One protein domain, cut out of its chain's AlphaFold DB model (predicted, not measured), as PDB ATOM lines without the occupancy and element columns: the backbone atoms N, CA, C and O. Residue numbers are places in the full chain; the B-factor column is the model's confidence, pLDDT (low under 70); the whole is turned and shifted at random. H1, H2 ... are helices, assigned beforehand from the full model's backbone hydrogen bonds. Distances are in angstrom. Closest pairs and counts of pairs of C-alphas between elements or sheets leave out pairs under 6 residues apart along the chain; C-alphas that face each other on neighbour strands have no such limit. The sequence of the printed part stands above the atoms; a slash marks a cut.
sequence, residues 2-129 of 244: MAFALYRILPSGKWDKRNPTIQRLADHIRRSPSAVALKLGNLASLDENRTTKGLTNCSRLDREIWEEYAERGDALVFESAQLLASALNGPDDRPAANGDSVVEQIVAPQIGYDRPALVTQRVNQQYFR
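AT A GLANCE: This is residues 2 to 129 of the 244 residues of the protein "HNH endonuclease" of Bifidobacterium adolescentis (UniProt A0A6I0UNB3). A short helix, H1, sits in the middle of a cluster of crossed helices, with H3, H5 and H7 packed on it. H2 packs on residues 33 to 37 of H3 and 84 to 88 of H5, H6 packs on H5 and H7, and H4 makes a corner with H5. The 128 printed residues hold seven named helices, H1 to H7, with no named strand, and are all helix in class. The whole is compact, with a radius of gyration of the C-alphas of 14.4 A and spans of 43 by 31 by 23 A.

HOW THE PARTS SIT: H1, residues 2 to 9, touches H3, residues 33 to 44, at a steep tilt of 64 degrees; the closest C-alphas, Tyr 7 and Leu 40, are 5.3 A apart. H1 is about perpendicular, at 74 degrees, to the hub H5, residues 74 to 88, which it touches with C-alphas Met 2 and Leu 84 closest at 4.8 A. H2, residues 20 to 28, touches H5, with C-alphas His 28 and Ala 87 closest at 6.2 A. H4, residues 60 to 72, and H5 only just touch, only at the corner, with 3 pairs of C-alphas within 8 A; the closest, Tyr 69 and Leu 76, are 6.1 A apart. H6, residues 102 to 107, and H7, residues 116 to 129, form a helical hairpin, with C-alphas Ile 106 and Arg 122 closest at 5.9 A. Every O i to N i+4 pair is within hydrogen-bond range in H1, H2, H3, H5, H6 and H7; in H4, 8 of 9 are.

IN THESE COORDINATES: H1 begins at C-alpha 2 (157.137, 235.820, 124.819) and H7 ends at C-alpha 129 (143.967, 230.327, 138.058). H5 is 20.8 A long, H7 20.0 A, H4 18.3 A and H3 16.9 A.

THE WHOLE: The C-alphas farthest apart, Thr 56 and Gly 112, are 45.0 A apart. The printed part has no cut; the links H3 to H4 and H5 to H6 are long. In this model pLDDT is under 70 at residues 52 to 58, 90 to 101 and 108 to 114.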
ATOM      1  N   MET A   2     158.114 236.855 125.254       93.38
ATOM      2  CA  MET A   2     157.137 235.820 124.819       93.38
ATOM      3  C   MET A   2     156.998 234.628 125.783       93.38
ATOM      4  O   MET A   2     155.892 234.221 126.124       93.38
ATOM      5  N   ALA A   3     158.125 234.106 126.284       93.81
ATOM      6  CA  ALA A   3     158.119 233.044 127.293       93.81
ATOM      7  C   ALA A   3     157.458 233.476 128.617       93.81
ATOM      8  O   ALA A   3     156.918 232.632 129.315       93.81
ATOM      9  N   PHE A   4     157.459 234.773 128.946       95.69
ATOM     10  CA  PHE A   4     156.778 235.306 130.130       95.69
ATOM     11  C   PHE A   4     155.258 235.287 129.963       95.69
ATOM     12  O   PHE A   4     154.560 234.788 130.839       95.69
ATOM     13  N   ALA A   5     154.740 235.715 128.807       94.94
ATOM     14  CA  ALA A   5     153.321 235.549 128.496       94.94
ATOM     15  C   ALA A   5     152.915 234.067 128.495       94.94
ATOM     16  O   ALA A   5     151.920 233.695 129.113       94.94
ATOM     17  N   LEU A   6     153.723 233.198 127.874       95.00
ATOM     18  CA  LEU A   6     153.429 231.766 127.834       95.00
ATOM     19  C   LEU A   6     153.441 231.139 129.235       95.00
ATOM     20  O   LEU A   6     152.565 230.338 129.543       95.00
ATOM     21  N   TYR A   7     154.389 231.537 130.086       95.25
ATOM     22  CA  TYR A   7     154.458 231.153 131.497       95.25
ATOM     23  C   TYR A   7     153.166 231.510 132.245       95.25
ATOM     24  O   TYR A   7     152.614 230.677 132.964       95.25
ATOM     25  N   ARG A   8     152.658 232.731 132.043       95.44
ATOM     26  CA  ARG A   8     151.437 233.209 132.702       95.44
ATOM     27  C   ARG A   8     150.188 232.450 132.251       95.44
ATOM     28  O   ARG A   8     149.271 232.259 133.039       95.44
ATOM     29  N   ILE A   9     150.156 231.991 131.006       94.56
ATOM     30  CA  ILE A   9     148.951 231.426 130.389       94.56
ATOM     31  C   ILE A   9     148.905 229.895 130.475       94.56
ATOM     32  O   ILE A   9     147.843 229.313 130.694       94.56
ATOM     33  N   LEU A  10     150.040 229.221 130.299       92.62
ATOM     34  CA  LEU A  10     150.091 227.767 130.190       92.62
ATOM     35  C   LEU A  10     150.192 227.121 131.586       92.62
ATOM     36  O   LEU A  10     151.114 227.460 132.328       92.62
ATOM     37  N   PRO A  11     149.323 226.157 131.950       90.25
ATOM     38  CA  PRO A  11     149.425 225.453 133.230       90.25
ATOM     39  C   PRO A  11     150.770 224.729 133.386       90.25
ATOM     40  O   PRO A  11     151.297 224.188 132.411       90.25
ATOM     41  N   SER A  12     151.305 224.652 134.609       87.06
ATOM     42  CA  SER A  12     152.637 224.076 134.874       87.06
ATOM     43  C   SER A  12     152.772 222.616 134.431       87.06
ATOM     44  O   SER A  12     153.786 222.239 133.845       87.06
ATOM     45  N   GLY A  13     151.717 221.807 134.577       86.56
ATOM     46  CA  GLY A  13     151.668 220.427 134.069       86.56
ATOM     47  C   GLY A  13     151.718 220.298 132.536       86.56
ATOM     48  O   GLY A  13     151.825 219.193 132.008       86.56
ATOM     49  N   LYS A  14     151.640 221.413 131.799       90.25
ATOM     50  CA  LYS A  14     151.714 221.466 130.333       90.25
ATOM     51  C   LYS A  14     153.042 222.035 129.822       90.25
ATOM     52  O   LYS A  14     153.195 222.145 128.603       90.25
ATOM     53  N   TRP A  15     153.998 222.359 130.700       92.25
ATOM     54  CA  TRP A  15     155.339 222.839 130.337       92.25
ATOM     55  C   TRP A  15     156.251 221.700 129.851       92.25
ATOM     56  O   TRP A  15     157.289 221.404 130.435       92.25
ATOM     57  N   ASP A  16     155.855 221.035 128.767       90.62
ATOM     58  CA  ASP A  16     156.558 219.885 128.196       90.62
ATOM     59  C   ASP A  16     156.941 220.145 126.731       90.62
ATOM     60  O   ASP A  16     156.211 220.788 125.979       90.62
ATOM     61  N   LYS A  17     158.079 219.596 126.292       91.81
ATOM     62  CA  LYS A  17     158.582 219.702 124.908       91.81
ATOM     63  C   LYS A  17     157.628 219.151 123.832       91.81
ATOM     64  O   LYS A  17     157.822 219.424 122.650       91.81
ATOM     65  N   ARG A  18     156.644 218.337 124.218       92.25
ATOM     66  CA  ARG A  18     155.579 217.778 123.371       92.25
ATOM     67  C   ARG A  18     154.378 218.715 123.240       92.25
ATOM     68  O   ARG A  18     153.510 218.451 122.419       92.25
ATOM     69  N   ASN A  19     154.302 219.779 124.042       92.38
ATOM     70  CA  ASN A  19     153.221 220.751 123.951       92.38
ATOM     71  C   ASN A  19     153.316 221.523 122.614       92.38
ATOM     72  O   ASN A  19     154.351 222.152 122.367       92.38
ATOM     73  N   PRO A  20     152.260 221.535 121.777       91.38
ATOM     74  CA  PRO A  20     152.300 222.183 120.462       91.38
ATOM     75  C   PRO A  20     152.613 223.685 120.514       91.38
ATOM     76  O   PRO A  20     153.352 224.195 119.674       91.38
ATOM     77  N   THR A  21     152.106 224.400 121.523       91.31
ATOM     78  CA  THR A  21     152.382 225.833 121.713       91.31
ATOM     79  C   THR A  21     153.854 226.070 122.050       91.31
ATOM     80  O   THR A  21     154.466 227.004 121.536       91.31
ATOM     81  N   ILE A  22     154.454 225.202 122.875       93.06
ATOM     82  CA  ILE A  22     155.889 225.265 123.198       93.06
ATOM     83  C   ILE A  22     156.736 224.986 121.958       93.06
ATOM     84  O   ILE A  22     157.724 225.685 121.745       93.06
ATOM     85  N   GLN A  23     156.357 224.002 121.137       92.62
ATOM     86  CA  GLN A  23     157.057 223.686 119.887       92.62
ATOM     87  C   GLN A  23     157.035 224.868 118.918       92.62
ATOM     88  O   GLN A  23     158.092 225.314 118.486       92.62
ATOM     89  N   ARG A  24     155.860 225.459 118.680       91.31
ATOM     90  CA  ARG A  24     155.711 226.625 117.793       91.31
ATOM     91  C   ARG A  24     156.517 227.829 118.259       91.31
ATOM     92  O   ARG A  24     157.216 228.442 117.457       91.31
ATOM     93  N   LEU A  25     156.467 228.147 119.557       92.31
ATOM     94  CA  LEU A  25     157.282 229.235 120.092       92.31
ATOM     95  C   LEU A  25     158.777 228.935 119.928       92.31
ATOM     96  O   LEU A  25     159.535 229.829 119.564       92.31
ATOM     97  N   ALA A  26     159.201 227.696 120.192       94.38
ATOM     98  CA  ALA A  26     160.592 227.278 120.057       94.38
ATOM     99  C   ALA A  26     161.099 227.422 118.614       94.38
ATOM    100  O   ALA A  26     162.174 227.990 118.411       94.38
ATOM    101  N   ASP A  27     160.301 226.996 117.634       93.00
ATOM    102  CA  ASP A  27     160.605 227.135 116.210       93.00
ATOM    103  C   ASP A  27     160.721 228.611 115.810       93.00
ATOM    104  O   ASP A  27     161.714 229.010 115.195       93.00
ATOM    105  N   HIS A  28     159.770 229.450 116.245       91.62
ATOM    106  CA  HIS A  28     159.769 230.890 115.973       91.62
ATOM    107  C   HIS A  28     161.047 231.582 116.477       91.62
ATOM    108  O   HIS A  28     161.654 232.378 115.763       91.62
ATOM    109  N   ILE A  29     161.506 231.242 117.688       92.75
ATOM    110  CA  ILE A  29     162.717 231.833 118.284       92.75
ATOM    111  C   ILE A  29     164.006 231.061 117.956       92.75
ATOM    112  O   ILE A  29     165.061 231.384 118.506       92.75
ATOM    113  N   ARG A  30     163.941 230.037 117.092       94.31
ATOM    114  CA  ARG A  30     165.063 229.156 116.714       94.31
ATOM    115  C   ARG A  30     165.775 228.528 117.922       94.31
ATOM    116  O   ARG A  30     167.004 228.538 118.032       94.31
ATOM    117  N   ARG A  31     165.001 227.985 118.865       95.31
ATOM    118  CA  ARG A  31     165.481 227.265 120.060       95.31
ATOM    119  C   ARG A  31     164.842 225.881 120.140       95.31
ATOM    120  O   ARG A  31     163.918 225.572 119.406       95.31
ATOM    121  N   SER A  32     165.331 225.032 121.046       96.94
ATOM    122  CA  SER A  32     164.682 223.743 121.298       96.94
ATOM    123  C   SER A  32     163.442 223.909 122.194       96.94
ATOM    124  O   SER A  32     163.462 224.738 123.112       96.94
ATOM    125  N   PRO A  33     162.393 223.082 122.025       96.12
ATOM    126  CA  PRO A  33     161.230 223.079 122.919       96.12
ATOM    127  C   PRO A  33     161.601 222.871 124.395       96.12
ATOM    128  O   PRO A  33     161.019 223.486 125.285       96.12
ATOM    129  N   SER A  34     162.634 222.066 124.672       95.06
ATOM    130  CA  SER A  34     163.174 221.889 126.026       95.06
ATOM    131  C   SER A  34     163.766 223.174 126.609       95.06
ATOM    132  O   SER A  34     163.610 223.416 127.801       95.06
ATOM    133  N   ALA A  35     164.416 224.013 125.794       94.19
ATOM    134  CA  ALA A  35     164.932 225.297 126.259       94.19
ATOM    135  C   ALA A  35     163.798 226.268 126.623       94.19
ATOM    136  O   ALA A  35     163.922 227.004 127.599       94.19
ATOM    137  N   VAL A  36     162.686 226.246 125.876       94.94
ATOM    138  CA  VAL A  36     161.485 227.030 126.209       94.94
ATOM    139  C   VAL A  36     160.860 226.525 127.508       94.94
ATOM    140  O   VAL A  36     160.644 227.327 128.410       94.94
ATOM    141  N   ALA A  37     160.641 225.214 127.654       93.50
ATOM    142  CA  ALA A  37     160.092 224.633 128.883       93.50
ATOM    143  C   ALA A  37     160.953 224.961 130.120       93.50
ATOM    144  O   ALA A  37     160.424 225.381 131.148       93.50
ATOM    145  N   LEU A  38     162.283 224.862 129.997       92.06
ATOM    146  CA  LEU A  38     163.217 225.253 131.057       92.06
ATOM    147  C   LEU A  38     163.090 226.742 131.410       92.06
ATOM    148  O   LEU A  38     163.100 227.096 132.585       92.06
ATOM    149  N   LYS A  39     162.920 227.614 130.409       92.75
ATOM    150  CA  LYS A  39     162.703 229.052 130.624       92.75
ATOM    151  C   LYS A  39     161.423 229.321 131.427       92.75
ATOM    152  O   LYS A  39     161.460 230.172 132.309       92.75
ATOM    153  N   LEU A  40     160.328 228.593 131.174       94.00
ATOM    154  CA  LEU A  40     159.095 228.721 131.973       94.00
ATOM    155  C   LEU A  40     159.332 228.304 133.432       94.00
ATOM    156  O   LEU A  40     158.908 229.007 134.344       94.00
ATOM    157  N   GLY A  41     160.074 227.212 133.649       91.69
ATOM    158  CA  GLY A  41     160.472 226.764 134.988       91.69
ATOM    159  C   GLY A  41     161.327 227.789 135.740       91.69
ATOM    160  O   GLY A  41     161.078 228.047 136.917       91.69
ATOM    161  N   ASN A  42     162.281 228.429 135.059       91.25
ATOM    162  CA  ASN A  42     163.086 229.497 135.653       91.25
ATOM    163  C   ASN A  42     162.217 230.688 136.075       91.25
ATOM    164  O   ASN A  42     162.311 231.134 137.217       91.25
ATOM    165  N   LEU A  43     161.337 231.164 135.187       93.31
ATOM    166  CA  LEU A  43     160.412 232.259 135.494       93.31
ATOM    167  C   LEU A  43     159.529 231.930 136.701       93.31
ATOM    168  O   LEU A  43     159.401 232.762 137.594       93.31
ATOM    169  N   ALA A  44     158.992 230.709 136.764       92.44
ATOM    170  CA  ALA A  44     158.176 230.241 137.881       92.44
ATOM    171  C   ALA A  44     158.937 230.214 139.211       92.44
ATOM    172  O   ALA A  44     158.369 230.496 140.259       92.44
ATOM    173  N   SER A  45     160.232 229.895 139.178       90.25
ATOM    174  CA  SER A  45     161.066 229.843 140.381       90.25
ATOM    175  C   SER A  45     161.425 231.212 140.967       90.25
ATOM    176  O   SER A  45     162.014 231.269 142.046       90.25
ATOM    177  N   LEU A  46     161.101 232.293 140.254       91.56
ATOM    178  CA  LEU A  46     161.212 233.678 140.713       91.56
ATOM    179  C   LEU A  46     159.842 234.279 141.070       91.56
ATOM    180  O   LEU A  46     159.787 235.418 141.515       91.56
ATOM    181  N   ASP A  47     158.750 233.539 140.867       93.19
ATOM    182  CA  ASP A  47     157.405 234.027 141.143       93.19
ATOM    183  C   ASP A  47     157.049 233.867 142.622       93.19
ATOM    184  O   ASP A  47     156.848 232.752 143.115       93.19
ATOM    185  N   GLU A  48     156.905 234.989 143.315       92.12
ATOM    186  CA  GLU A  48     156.522 235.041 144.728       92.12
ATOM    187  C   GLU A  48     155.174 234.365 145.017       92.12
ATOM    188  O   GLU A  48     154.960 233.870 146.119       92.12
ATOM    189  N   ASN A  49     154.284 234.256 144.026       94.06
ATOM    190  CA  ASN A  49     153.013 233.551 144.180       94.06
ATOM    191  C   ASN A  49     153.131 232.021 144.071       94.06
ATOM    192  O   ASN A  49     152.139 231.323 144.287       94.06
ATOM    193  N   ARG A  50     154.299 231.478 143.703       90.00
ATOM    194  CA  ARG A  50     154.528 230.030 143.516       90.00
ATOM    195  C   ARG A  50     155.651 229.459 144.369       90.00
ATOM    196  O   ARG A  50     155.734 228.243 144.514       90.00
ATOM    197  N   THR A  51     156.535 230.293 144.905       81.38
ATOM    198  CA  THR A  51     157.671 229.827 145.702       81.38
ATOM    199  C   THR A  51     157.848 230.627 146.986       81.38
ATOM    200  O   THR A  51     157.691 231.840 147.013       81.38
ATOM    201  N   THR A  52     158.237 229.940 148.062       60.84
ATOM    202  CA  THR A  52     158.683 230.570 149.315       60.84
ATOM    203  C   THR A  52     160.175 230.920 149.308       60.84
ATOM    204  O   THR A  52     160.646 231.612 150.205       60.84
ATOM    205  N   LYS A  53     160.958 230.374 148.364       57.62
ATOM    206  CA  LYS A  53     162.413 230.570 148.250       57.62
ATOM    207  C   LYS A  53     162.816 230.609 146.774       57.62
ATOM    208  O   LYS A  53     162.750 229.590 146.088       57.62
ATOM    209  N   GLY A  54     163.254 231.769 146.289       54.81
ATOM    210  CA  GLY A  54     163.762 231.907 144.922       54.81
ATOM    211  C   GLY A  54     164.963 230.989 144.672       54.81
ATOM    212  O   GLY A  54     165.860 230.892 145.514       54.81
ATOM    213  N   LEU A  55     164.999 230.293 143.531       54.00
ATOM    214  CA  LEU A  55     166.164 229.477 143.174       54.00
ATOM    215  C   LEU A  55     167.371 230.375 142.864       54.00
ATOM    216  O   LEU A  55     167.285 231.359 142.126       54.00
ATOM    217  N   THR A  56     168.537 229.999 143.386       54.47
ATOM    218  CA  THR A  56     169.789 230.765 143.253       54.47
ATOM    219  C   THR A  56     170.374 230.747 141.835       54.47
ATOM    220  O   THR A  56     171.079 231.682 141.458       54.47
ATOM    221  N   ASN A  57     170.010 229.757 141.008       59.50
ATOM    222  CA  ASN A  57     170.537 229.552 139.649       59.50
ATOM    223  C   ASN A  57     169.617 230.057 138.518       59.50
ATOM    224  O   ASN A  57     169.643 229.524 137.408       59.50
ATOM    225  N   CYS A  58     168.806 231.085 138.770       68.62
ATOM    226  CA  CYS A  58     168.037 231.735 137.708       68.62
ATOM    227  C   CYS A  58     168.898 232.658 136.841       68.62
ATOM    228  O   CYS A  58     169.805 233.334 137.337       68.62
ATOM    229  N   SER A  59     168.617 232.694 135.531       79.06
ATOM    230  CA  SER A  59     169.387 233.530 134.608       79.06
ATOM    231  C   SER A  59     169.156 235.014 134.904       79.06
ATOM    232  O   SER A  59     168.058 235.406 135.298       79.06
ATOM    233  N   ARG A  60     170.171 235.857 134.677       85.75
ATOM    234  CA  ARG A  60     170.053 237.323 134.817       85.75
ATOM    235  C   ARG A  60     168.835 237.872 134.060       85.75
ATOM    236  O   ARG A  60     168.058 238.626 134.622       85.75
ATOM    237  N   LEU A  61     168.624 237.386 132.835       86.31
ATOM    238  CA  LEU A  61     167.503 237.779 131.979       86.31
ATOM    239  C   LEU A  61     166.124 237.377 132.535       86.31
ATOM    240  O   LEU A  61     165.122 237.935 132.109       86.31
ATOM    241  N   ASP A  62     166.032 236.359 133.399       89.69
ATOM    242  CA  ASP A  62     164.763 236.008 134.059       89.69
ATOM    243  C   ASP A  62     164.417 237.013 135.160       89.69
ATOM    244  O   ASP A  62     163.256 237.383 135.293       89.69
ATOM    245  N   ARG A  63     165.425 237.476 135.913       90.62
ATOM    246  CA  ARG A  63     165.245 238.494 136.960       90.62
ATOM    247  C   ARG A  63     164.853 239.841 136.368       90.62
ATOM    248  O   ARG A  63     163.878 240.418 136.818       90.62
ATOM    249  N   GLU A  64     165.526 240.253 135.295       93.44
ATOM    250  CA  GLU A  64     165.223 241.508 134.593       93.44
ATOM    251  C   GLU A  64     163.766 241.570 134.110       93.44
ATOM    252  O   GLU A  64     163.132 242.610 134.212       93.44
ATOM    253  N   ILE A  65     163.193 240.449 133.652       94.44
ATOM    254  CA  ILE A  65     161.774 240.399 133.256       94.44
ATOM    255  C   ILE A  65     160.841 240.616 134.457       94.44
ATOM    256  O   ILE A  65     159.792 241.239 134.309       94.44
ATOM    257  N   TRP A  66     161.185 240.082 135.630       94.25
ATOM    258  CA  TRP A  66     160.389 240.266 136.847       94.25
ATOM    259  C   TRP A  66     160.530 241.676 137.426       94.25
ATOM    260  O   TRP A  66     159.531 242.241 137.858       94.25
ATOM    261  N   GLU A  67     161.729 242.259 137.377       94.00
ATOM    262  CA  GLU A  67     161.976 243.666 137.719       94.00
ATOM    263  C   GLU A  67     161.161 244.588 136.802       94.00
ATOM    264  O   GLU A  67     160.398 245.430 137.270       94.00
ATOM    265  N   GLU A  68     161.204 244.342 135.492       95.62
ATOM    266  CA  GLU A  68     160.406 245.078 134.515       95.62
ATOM    267  C   GLU A  68     158.894 244.898 134.744       95.62
ATOM    268  O   GLU A  68     158.121 245.845 134.592       95.62
ATOM    269  N   TYR A  69     158.442 243.701 135.138       95.31
ATOM    270  CA  TYR A  69     157.041 243.463 135.498       95.31
ATOM    271  C   TYR A  69     156.634 244.246 136.749       95.31
ATOM    272  O   TYR A  69     155.533 244.794 136.781       95.31
ATOM    273  N   ALA A  70     157.505 244.325 137.755       93.12
ATOM    274  CA  ALA A  70     157.249 245.094 138.967       93.12
ATOM    275  C   ALA A  70     157.098 246.597 138.671       93.12
ATOM    276  O   ALA A  70     156.271 247.261 139.292       93.12
ATOM    277  N   GLU A  71     157.840 247.120 137.691       94.62
ATOM    278  CA  GLU A  71     157.765 248.525 137.276       94.62
ATOM    279  C   GLU A  71     156.582 248.821 136.340       94.62
ATOM    280  O   GLU A  71     155.890 249.828 136.495       94.62
ATOM    281  N   ARG A  72     156.350 247.962 135.338       94.62
ATOM    282  CA  ARG A  72     155.423 248.232 134.220       94.62
ATOM    283  C   ARG A  72     154.059 247.552 134.360       94.62
ATOM    284  O   ARG A  72     153.115 247.948 133.672       94.62
ATOM    285  N   GLY A  73     153.947 246.517 135.191       93.12
ATOM    286  CA  GLY A  73     152.719 245.764 135.446       93.12
ATOM    287  C   GLY A  73     151.991 245.321 134.173       93.12
ATOM    288  O   GLY A  73     152.557 244.668 133.289       93.12
ATOM    289  N   ASP A  74     150.720 245.711 134.067       92.56
ATOM    290  CA  ASP A  74     149.811 245.342 132.977       92.56
ATOM    291  C   ASP A  74     150.309 245.739 131.575       92.56
ATOM    292  O   ASP A  74     149.946 245.084 130.593       92.56
ATOM    293  N   ALA A  75     151.167 246.759 131.461       92.56
ATOM    294  CA  ALA A  75     151.757 247.151 130.182       92.56
ATOM    295  C   ALA A  75     152.711 246.073 129.639       92.56
ATOM    296  O   ALA A  75     152.641 245.733 128.457       92.56
ATOM    297  N   LEU A  76     153.551 245.480 130.500       94.50
ATOM    298  CA  LEU A  76     154.434 244.375 130.108       94.50
ATOM    299  C   LEU A  76     153.630 243.110 129.787       94.50
ATOM    300  O   LEU A  76     153.962 242.372 128.855       94.50
ATOM    301  N   VAL A  77     152.559 242.850 130.545       94.06
ATOM    302  CA  VAL A  77     151.657 241.718 130.284       94.06
ATOM    303  C   VAL A  77     151.045 241.841 128.893       94.06
ATOM    304  O   VAL A  77     151.095 240.887 128.121       94.06
ATOM    305  N   PHE A  78     150.536 243.024 128.548       92.25
ATOM    306  CA  PHE A  78     149.967 243.279 127.232       92.25
ATOM    307  C   PHE A  78     151.000 243.104 126.111       92.25
ATOM    308  O   PHE A  78     150.774 242.329 125.184       92.25
ATOM    309  N   GLU A  79     152.159 243.758 126.223       92.81
ATOM    310  CA  GLU A  79     153.216 243.700 125.208       92.81
ATOM    311  C   GLU A  79     153.732 242.266 125.004       92.81
ATOM    312  O   GLU A  79     153.856 241.780 123.880       92.81
ATOM    313  N   SER A  80     153.984 241.544 126.097       94.00
ATOM    314  CA  SER A  80     154.430 240.152 126.022       94.00
ATOM    315  C   SER A  80     153.378 239.228 125.399       94.00
ATOM    316  O   SER A  80     153.754 238.316 124.659       94.00
ATOM    317  N   ALA A  81     152.086 239.471 125.651       92.00
ATOM    318  CA  ALA A  81     150.986 238.737 125.034       92.00
ATOM    319  C   ALA A  81     150.871 239.033 123.532       92.00
ATOM    320  O   ALA A  81     150.706 238.096 122.756       92.00
ATOM    321  N   GLN A  82     151.035 240.290 123.108       89.31
ATOM    322  CA  GLN A  82     151.067 240.659 121.688       89.31
ATOM    323  C   GLN A  82     152.233 239.991 120.954       89.31
ATOM    324  O   GLN A  82     152.037 239.405 119.893       89.31
ATOM    325  N   LEU A  83     153.435 240.011 121.539       90.75
ATOM    326  CA  LEU A  83     154.594 239.321 120.967       90.75
ATOM    327  C   LEU A  83     154.346 237.813 120.843       90.75
ATOM    328  O   LEU A  83     154.710 237.212 119.836       90.75
ATOM    329  N   LEU A  84     153.719 237.198 121.853       91.00
ATOM    330  CA  LEU A  84     153.370 235.780 121.802       91.00
ATOM    331  C   LEU A  84     152.311 235.500 120.727       91.00
ATOM    332  O   LEU A  84     152.472 234.543 119.979       91.00
ATOM    333  N   ALA A  85     151.274 236.332 120.608       88.19
ATOM    334  CA  ALA A  85     150.252 236.202 119.570       88.19
ATOM    335  C   ALA A  85     150.872 236.249 118.168       88.19
ATOM    336  O   ALA A  85     150.646 235.346 117.367       88.19
ATOM    337  N   SER A  86     151.725 237.243 117.907       84.25
ATOM    338  CA  SER A  86     152.441 237.393 116.635       84.25
ATOM    339  C   SER A  86     153.400 236.240 116.342       84.25
ATOM    340  O   SER A  86     153.638 235.922 115.185       84.25
ATOM    341  N   ALA A  87     153.971 235.607 117.369       85.50
ATOM    342  CA  ALA A  87     154.844 234.450 117.188       85.50
ATOM    343  C   ALA A  87     154.076 233.157 116.895       85.50
ATOM    344  O   ALA A  87     154.593 232.269 116.215       85.50
ATOM    345  N   LEU A  88     152.864 233.031 117.440       83.56
ATOM    346  CA  LEU A  88     152.006 231.876 117.215       83.56
ATOM    347  C   LEU A  88     151.292 231.985 115.864       83.56
ATOM    348  O   LEU A  88     151.257 231.001 115.128       83.56
ATOM    349  N   ASN A  89     150.788 233.157 115.494       73.00
ATOM    350  CA  ASN A  89     150.197 233.389 114.179       73.00
ATOM    351  C   ASN A  89     151.323 233.384 113.129       73.00
ATOM    352  O   ASN A  89     152.169 234.272 113.111       73.00
ATOM    353  N   GLY A  90     151.408 232.331 112.312       58.78
ATOM    354  CA  GLY A  90     152.434 232.227 111.270       58.78
ATOM    355  C   GLY A  90     152.293 233.319 110.193       58.78
ATOM    356  O   GLY A  90     151.296 234.031 110.168       58.78
ATOM    357  N   PRO A  91     153.259 233.443 109.261       48.72
ATOM    358  CA  PRO A  91     153.182 234.401 108.147       48.72
ATOM    359  C   PRO A  91     152.037 234.119 107.157       48.72
ATOM    360  O   PRO A  91     151.682 234.994 106.376       48.72
ATOM    361  N   ASP A  92     151.473 232.912 107.189       47.66
ATOM    362  CA  ASP A  92     150.246 232.562 106.483       47.66
ATOM    363  C   ASP A  92     149.082 232.712 107.474       47.66
ATOM    364  O   ASP A  92     148.982 231.923 108.415       47.66
ATOM    365  N   ASP A  93     148.172 233.661 107.217       48.25
ATOM    366  CA  ASP A  93     146.842 233.841 107.844       48.25
ATOM    367  C   ASP A  93     145.906 232.625 107.629       48.25
ATOM    368  O   ASP A  93     144.681 232.733 107.542       48.25
ATOM    369  N   ARG A  94     146.458 231.417 107.503       44.03
ATOM    370  CA  ARG A  94     145.672 230.196 107.575       44.03
ATOM    371  C   ARG A  94     145.338 230.003 109.048       44.03
ATOM    372  O   ARG A  94     146.271 229.801 109.831       44.03
ATOM    373  N   PRO A  95     144.054 230.024 109.446       42.62
ATOM    374  CA  PRO A  95     143.693 229.569 110.777       42.62
ATOM    375  C   PRO A  95     144.308 228.182 110.935       42.62
ATOM    376  O   PRO A  95     144.080 227.300 110.099       42.62
ATOM    377  N   ALA A  96     145.177 228.019 111.938       44.78
ATOM    378  CA  ALA A  96     145.734 226.718 112.254       44.78
ATOM    379  C   ALA A  96     144.550 225.750 112.305       44.78
ATOM    380  O   ALA A  96     143.553 226.039 112.966       44.78
ATOM    381  N   ALA A  97     144.626 224.634 111.581       39.34
ATOM    382  CA  ALA A  97     143.535 223.665 111.466       39.34
ATOM    383  C   ALA A  97     143.229 222.918 112.790       39.34
ATOM    384  O   ALA A  97     142.744 221.800 112.752       39.34
ATOM    385  N   ASN A  98     143.549 223.537 113.932       43.69
ATOM    386  CA  ASN A  98     143.233 223.219 115.321       43.69
ATOM    387  C   ASN A  98     143.401 224.516 116.154       43.69
ATOM    388  O   ASN A  98     144.296 224.595 116.997       43.69
ATOM    389  N   GLY A  99     142.600 225.556 115.895       41.47
ATOM    390  CA  GLY A  99     142.574 226.829 116.651       41.47
ATOM    391  C   GLY A  99     142.052 226.705 118.094       41.47
ATOM    392  O   GLY A  99     141.422 227.620 118.624       41.47
ATOM    393  N   ASP A 100     142.292 225.556 118.725       49.69
ATOM    394  CA  ASP A 100     141.709 225.116 119.994       49.69
ATOM    395  C   ASP A 100     142.682 225.266 121.175       49.69
ATOM    396  O   ASP A 100     142.437 224.772 122.278       49.69
ATOM    397  N   SER A 101     143.825 225.931 120.978       68.81
ATOM    398  CA  SER A 101     144.745 226.195 122.083       68.81
ATOM    399  C   SER A 101     144.204 227.345 122.929       68.81
ATOM    400  O   SER A 101     144.132 228.484 122.472       68.81
ATOM    401  N   VAL A 102     143.891 227.068 124.201       75.31
ATOM    402  CA  VAL A 102     143.537 228.075 125.226       75.31
ATOM    403  C   VAL A 102     144.490 229.279 125.195       75.31
ATOM    404  O   VAL A 102     144.066 230.414 125.399       75.31
ATOM    405  N   VAL A 103     145.771 229.057 124.870       79.81
ATOM    406  CA  VAL A 103     146.759 230.136 124.742       79.81
ATOM    407  C   VAL A 103     146.405 231.110 123.623       79.81
ATOM    408  O   VAL A 103     146.435 232.316 123.850       79.81
ATOM    409  N   GLU A 104     146.043 230.607 122.444       78.25
ATOM    410  CA  GLU A 104     145.679 231.435 121.290       78.25
ATOM    411  C   GLU A 104     144.414 232.235 121.576       78.25
ATOM    412  O   GLU A 104     144.393 233.436 121.340       78.25
ATOM    413  N   GLN A 105     143.398 231.615 122.178       78.31
ATOM    414  CA  GLN A 105     142.159 232.308 122.549       78.31
ATOM    415  C   GLN A 105     142.396 233.439 123.557       78.31
ATOM    416  O   GLN A 105     141.710 234.462 123.518       78.31
ATOM    417  N   ILE A 106     143.373 233.283 124.453       79.62
ATOM    418  CA  ILE A 106     143.728 234.305 125.441       79.62
ATOM    419  C   ILE A 106     144.483 235.470 124.797       79.62
ATOM    420  O   ILE A 106     144.192 236.623 125.121       79.62
ATOM    421  N   VAL A 107     145.415 235.193 123.879       79.62
ATOM    422  CA  VAL A 107     146.253 236.233 123.252       79.62
ATOM    423  C   VAL A 107     145.677 236.804 121.954       79.62
ATOM    424  O   VAL A 107     146.179 237.816 121.473       79.62
ATOM    425  N   ALA A 108     144.634 236.193 121.385       69.25
ATOM    426  CA  ALA A 108     144.062 236.621 120.115       69.25
ATOM    427  C   ALA A 108     143.492 238.055 120.195       69.25
ATOM    428  O   ALA A 108     142.727 238.360 121.132       69.25
ATOM    429  N   PRO A 109     143.814 238.911 119.202       61.78
ATOM    430  CA  PRO A 109     143.135 240.185 119.008       61.78
ATOM    431  C   PRO A 109     141.677 239.921 118.620       61.78
ATOM    432  O   PRO A 109     141.385 239.088 117.761       61.78
ATOM    433  N   GLN A 110     140.744 240.593 119.292       59.78
ATOM    434  CA  GLN A 110     139.316 240.474 118.996       59.78
ATOM    435  C   GLN A 110     138.942 241.596 118.029       59.78
ATOM    436  O   GLN A 110     139.060 242.777 118.366       59.78
ATOM    437  N   ILE A 111     138.498 241.224 116.823       51.34
ATOM    438  CA  ILE A 111     138.112 242.174 115.774       51.34
ATOM    439  C   ILE A 111     137.083 243.161 116.346       51.34
ATOM    440  O   ILE A 111     136.015 242.766 116.810       51.34
ATOM    441  N   GLY A 112     137.421 244.452 116.318       53.16
ATOM    442  CA  GLY A 112     136.542 245.551 116.735       53.16
ATOM    443  C   GLY A 112     136.819 246.139 118.122       53.16
ATOM    444  O   GLY A 112     136.358 247.248 118.384       53.16
ATOM    445  N   TYR A 113     137.606 245.474 118.981       49.56
ATOM    446  CA  TYR A 113     137.998 246.007 120.293       49.56
ATOM    447  C   TYR A 113     139.372 245.485 120.738       49.56
ATOM    448  O   TYR A 113     139.472 244.686 121.671       49.56
ATOM    449  N   ASP A 114     140.447 246.012 120.155       53.81
ATOM    450  CA  ASP A 114     141.786 245.922 120.749       53.81
ATOM    451  C   ASP A 114     141.855 246.833 121.980       53.81
ATOM    452  O   ASP A 114     142.444 247.910 121.967       53.81
ATOM    453  N   ARG A 115     141.177 246.440 123.062       72.25
ATOM    454  CA  ARG A 115     141.322 247.085 124.369       72.25
ATOM    455  C   ARG A 115     142.437 246.348 125.107       72.25
ATOM    456  O   ARG A 115     142.187 245.218 125.533       72.25
ATOM    457  N   PRO A 116     143.619 246.962 125.320       80.19
ATOM    458  CA  PRO A 116     144.711 246.342 126.073       80.19
ATOM    459  C   PRO A 116     144.253 245.732 127.401       80.19
ATOM    460  O   PRO A 116     144.631 244.616 127.746       80.19
ATOM    461  N   ALA A 117     143.313 246.405 128.072       84.44
ATOM    462  CA  ALA A 117     142.687 245.938 129.302       84.44
ATOM    463  C   ALA A 117     142.035 244.542 129.197       84.44
ATOM    464  O   ALA A 117     142.153 243.757 130.132       84.44
ATOM    465  N   LEU A 118     141.380 244.197 128.079       85.88
ATOM    466  CA  LEU A 118     140.707 242.897 127.917       85.88
ATOM    467  C   LEU A 118     141.699 241.747 127.722       85.88
ATOM    468  O   LEU A 118     141.486 240.647 128.231       85.88
ATOM    469  N   VAL A 119     142.780 241.976 126.971       87.38
ATOM    470  CA  VAL A 119     143.858 240.986 126.810       87.38
ATOM    471  C   VAL A 119     144.535 240.765 128.156       87.38
ATOM    472  O   VAL A 119     144.615 239.631 128.625       87.38
ATOM    473  N   THR A 120     144.939 241.845 128.825       90.12
ATOM    474  CA  THR A 120     145.616 241.753 130.119       90.12
ATOM    475  C   THR A 120     144.739 241.107 131.184       90.12
ATOM    476  O   THR A 120     145.218 240.247 131.919       90.12
ATOM    477  N   GLN A 121     143.440 241.422 131.223       91.62
ATOM    478  CA  GLN A 121     142.498 240.761 132.122       91.62
ATOM    479  C   GLN A 121     142.466 239.243 131.900       91.62
ATOM    480  O   GLN A 121     142.596 238.500 132.870       91.62
ATOM    481  N   ARG A 122     142.345 238.769 130.652       91.56
ATOM    482  CA  ARG A 122     142.347 237.326 130.337       91.56
ATOM    483  C   ARG A 122     143.652 236.652 130.765       91.56
ATOM    484  O   ARG A 122     143.618 235.593 131.388       91.56
ATOM    485  N   VAL A 123     144.798 237.279 130.484       93.75
ATOM    486  CA  VAL A 123     146.115 236.753 130.882       93.75
ATOM    487  C   VAL A 123     146.257 236.701 132.404       93.75
ATOM    488  O   VAL A 123     146.703 235.689 132.938       93.75
ATOM    489  N   ASN A 124     145.858 237.759 133.112       95.19
ATOM    490  CA  ASN A 124     145.948 237.829 134.570       95.19
ATOM    491  C   ASN A 124     144.997 236.837 135.255       95.19
ATOM    492  O   ASN A 124     145.406 236.188 136.214       95.19
ATOM    493  N   GLN A 125     143.776 236.655 134.743       94.81
ATOM    494  CA  GLN A 125     142.846 235.637 135.245       94.81
ATOM    495  C   GLN A 125     143.382 234.219 135.023       94.81
ATOM    496  O   GLN A 125     143.351 233.399 135.942       94.81
ATOM    497  N   GLN A 126     143.935 233.932 133.838       96.06
ATOM    498  CA  GLN A 126     144.536 232.627 133.566       96.06
ATOM    499  C   GLN A 126     145.755 232.368 134.458       96.06
ATOM    500  O   GLN A 126     145.904 231.270 134.995       96.06
ATOM    501  N   TYR A 127     146.603 233.377 134.649       97.12
ATOM    502  CA  TYR A 127     147.743 233.310 135.557       97.12
ATOM    503  C   TYR A 127     147.304 233.012 136.987       97.12
ATOM    504  O   TYR A 127     147.785 232.046 137.579       97.12
ATOM    505  N   PHE A 128     146.351 233.788 137.512       97.75
ATOM    506  CA  PHE A 128     145.805 233.604 138.852       97.75
ATOM    507  C   PHE A 128     145.262 232.185 139.032       97.75
ATOM    508  O   PHE A 128     145.666 231.478 139.957       97.75
ATOM    509  N   ARG A 129     144.460 231.705 138.070       97.12
ATOM    510  CA  ARG A 129     143.967 230.327 138.058       97.12
ATOM    511  C   ARG A 129     145.096 229.306 138.113       97.12
ATOM    512  O   ARG A 129     145.100 228.445 138.989       97.12
TER     513      ARG A 129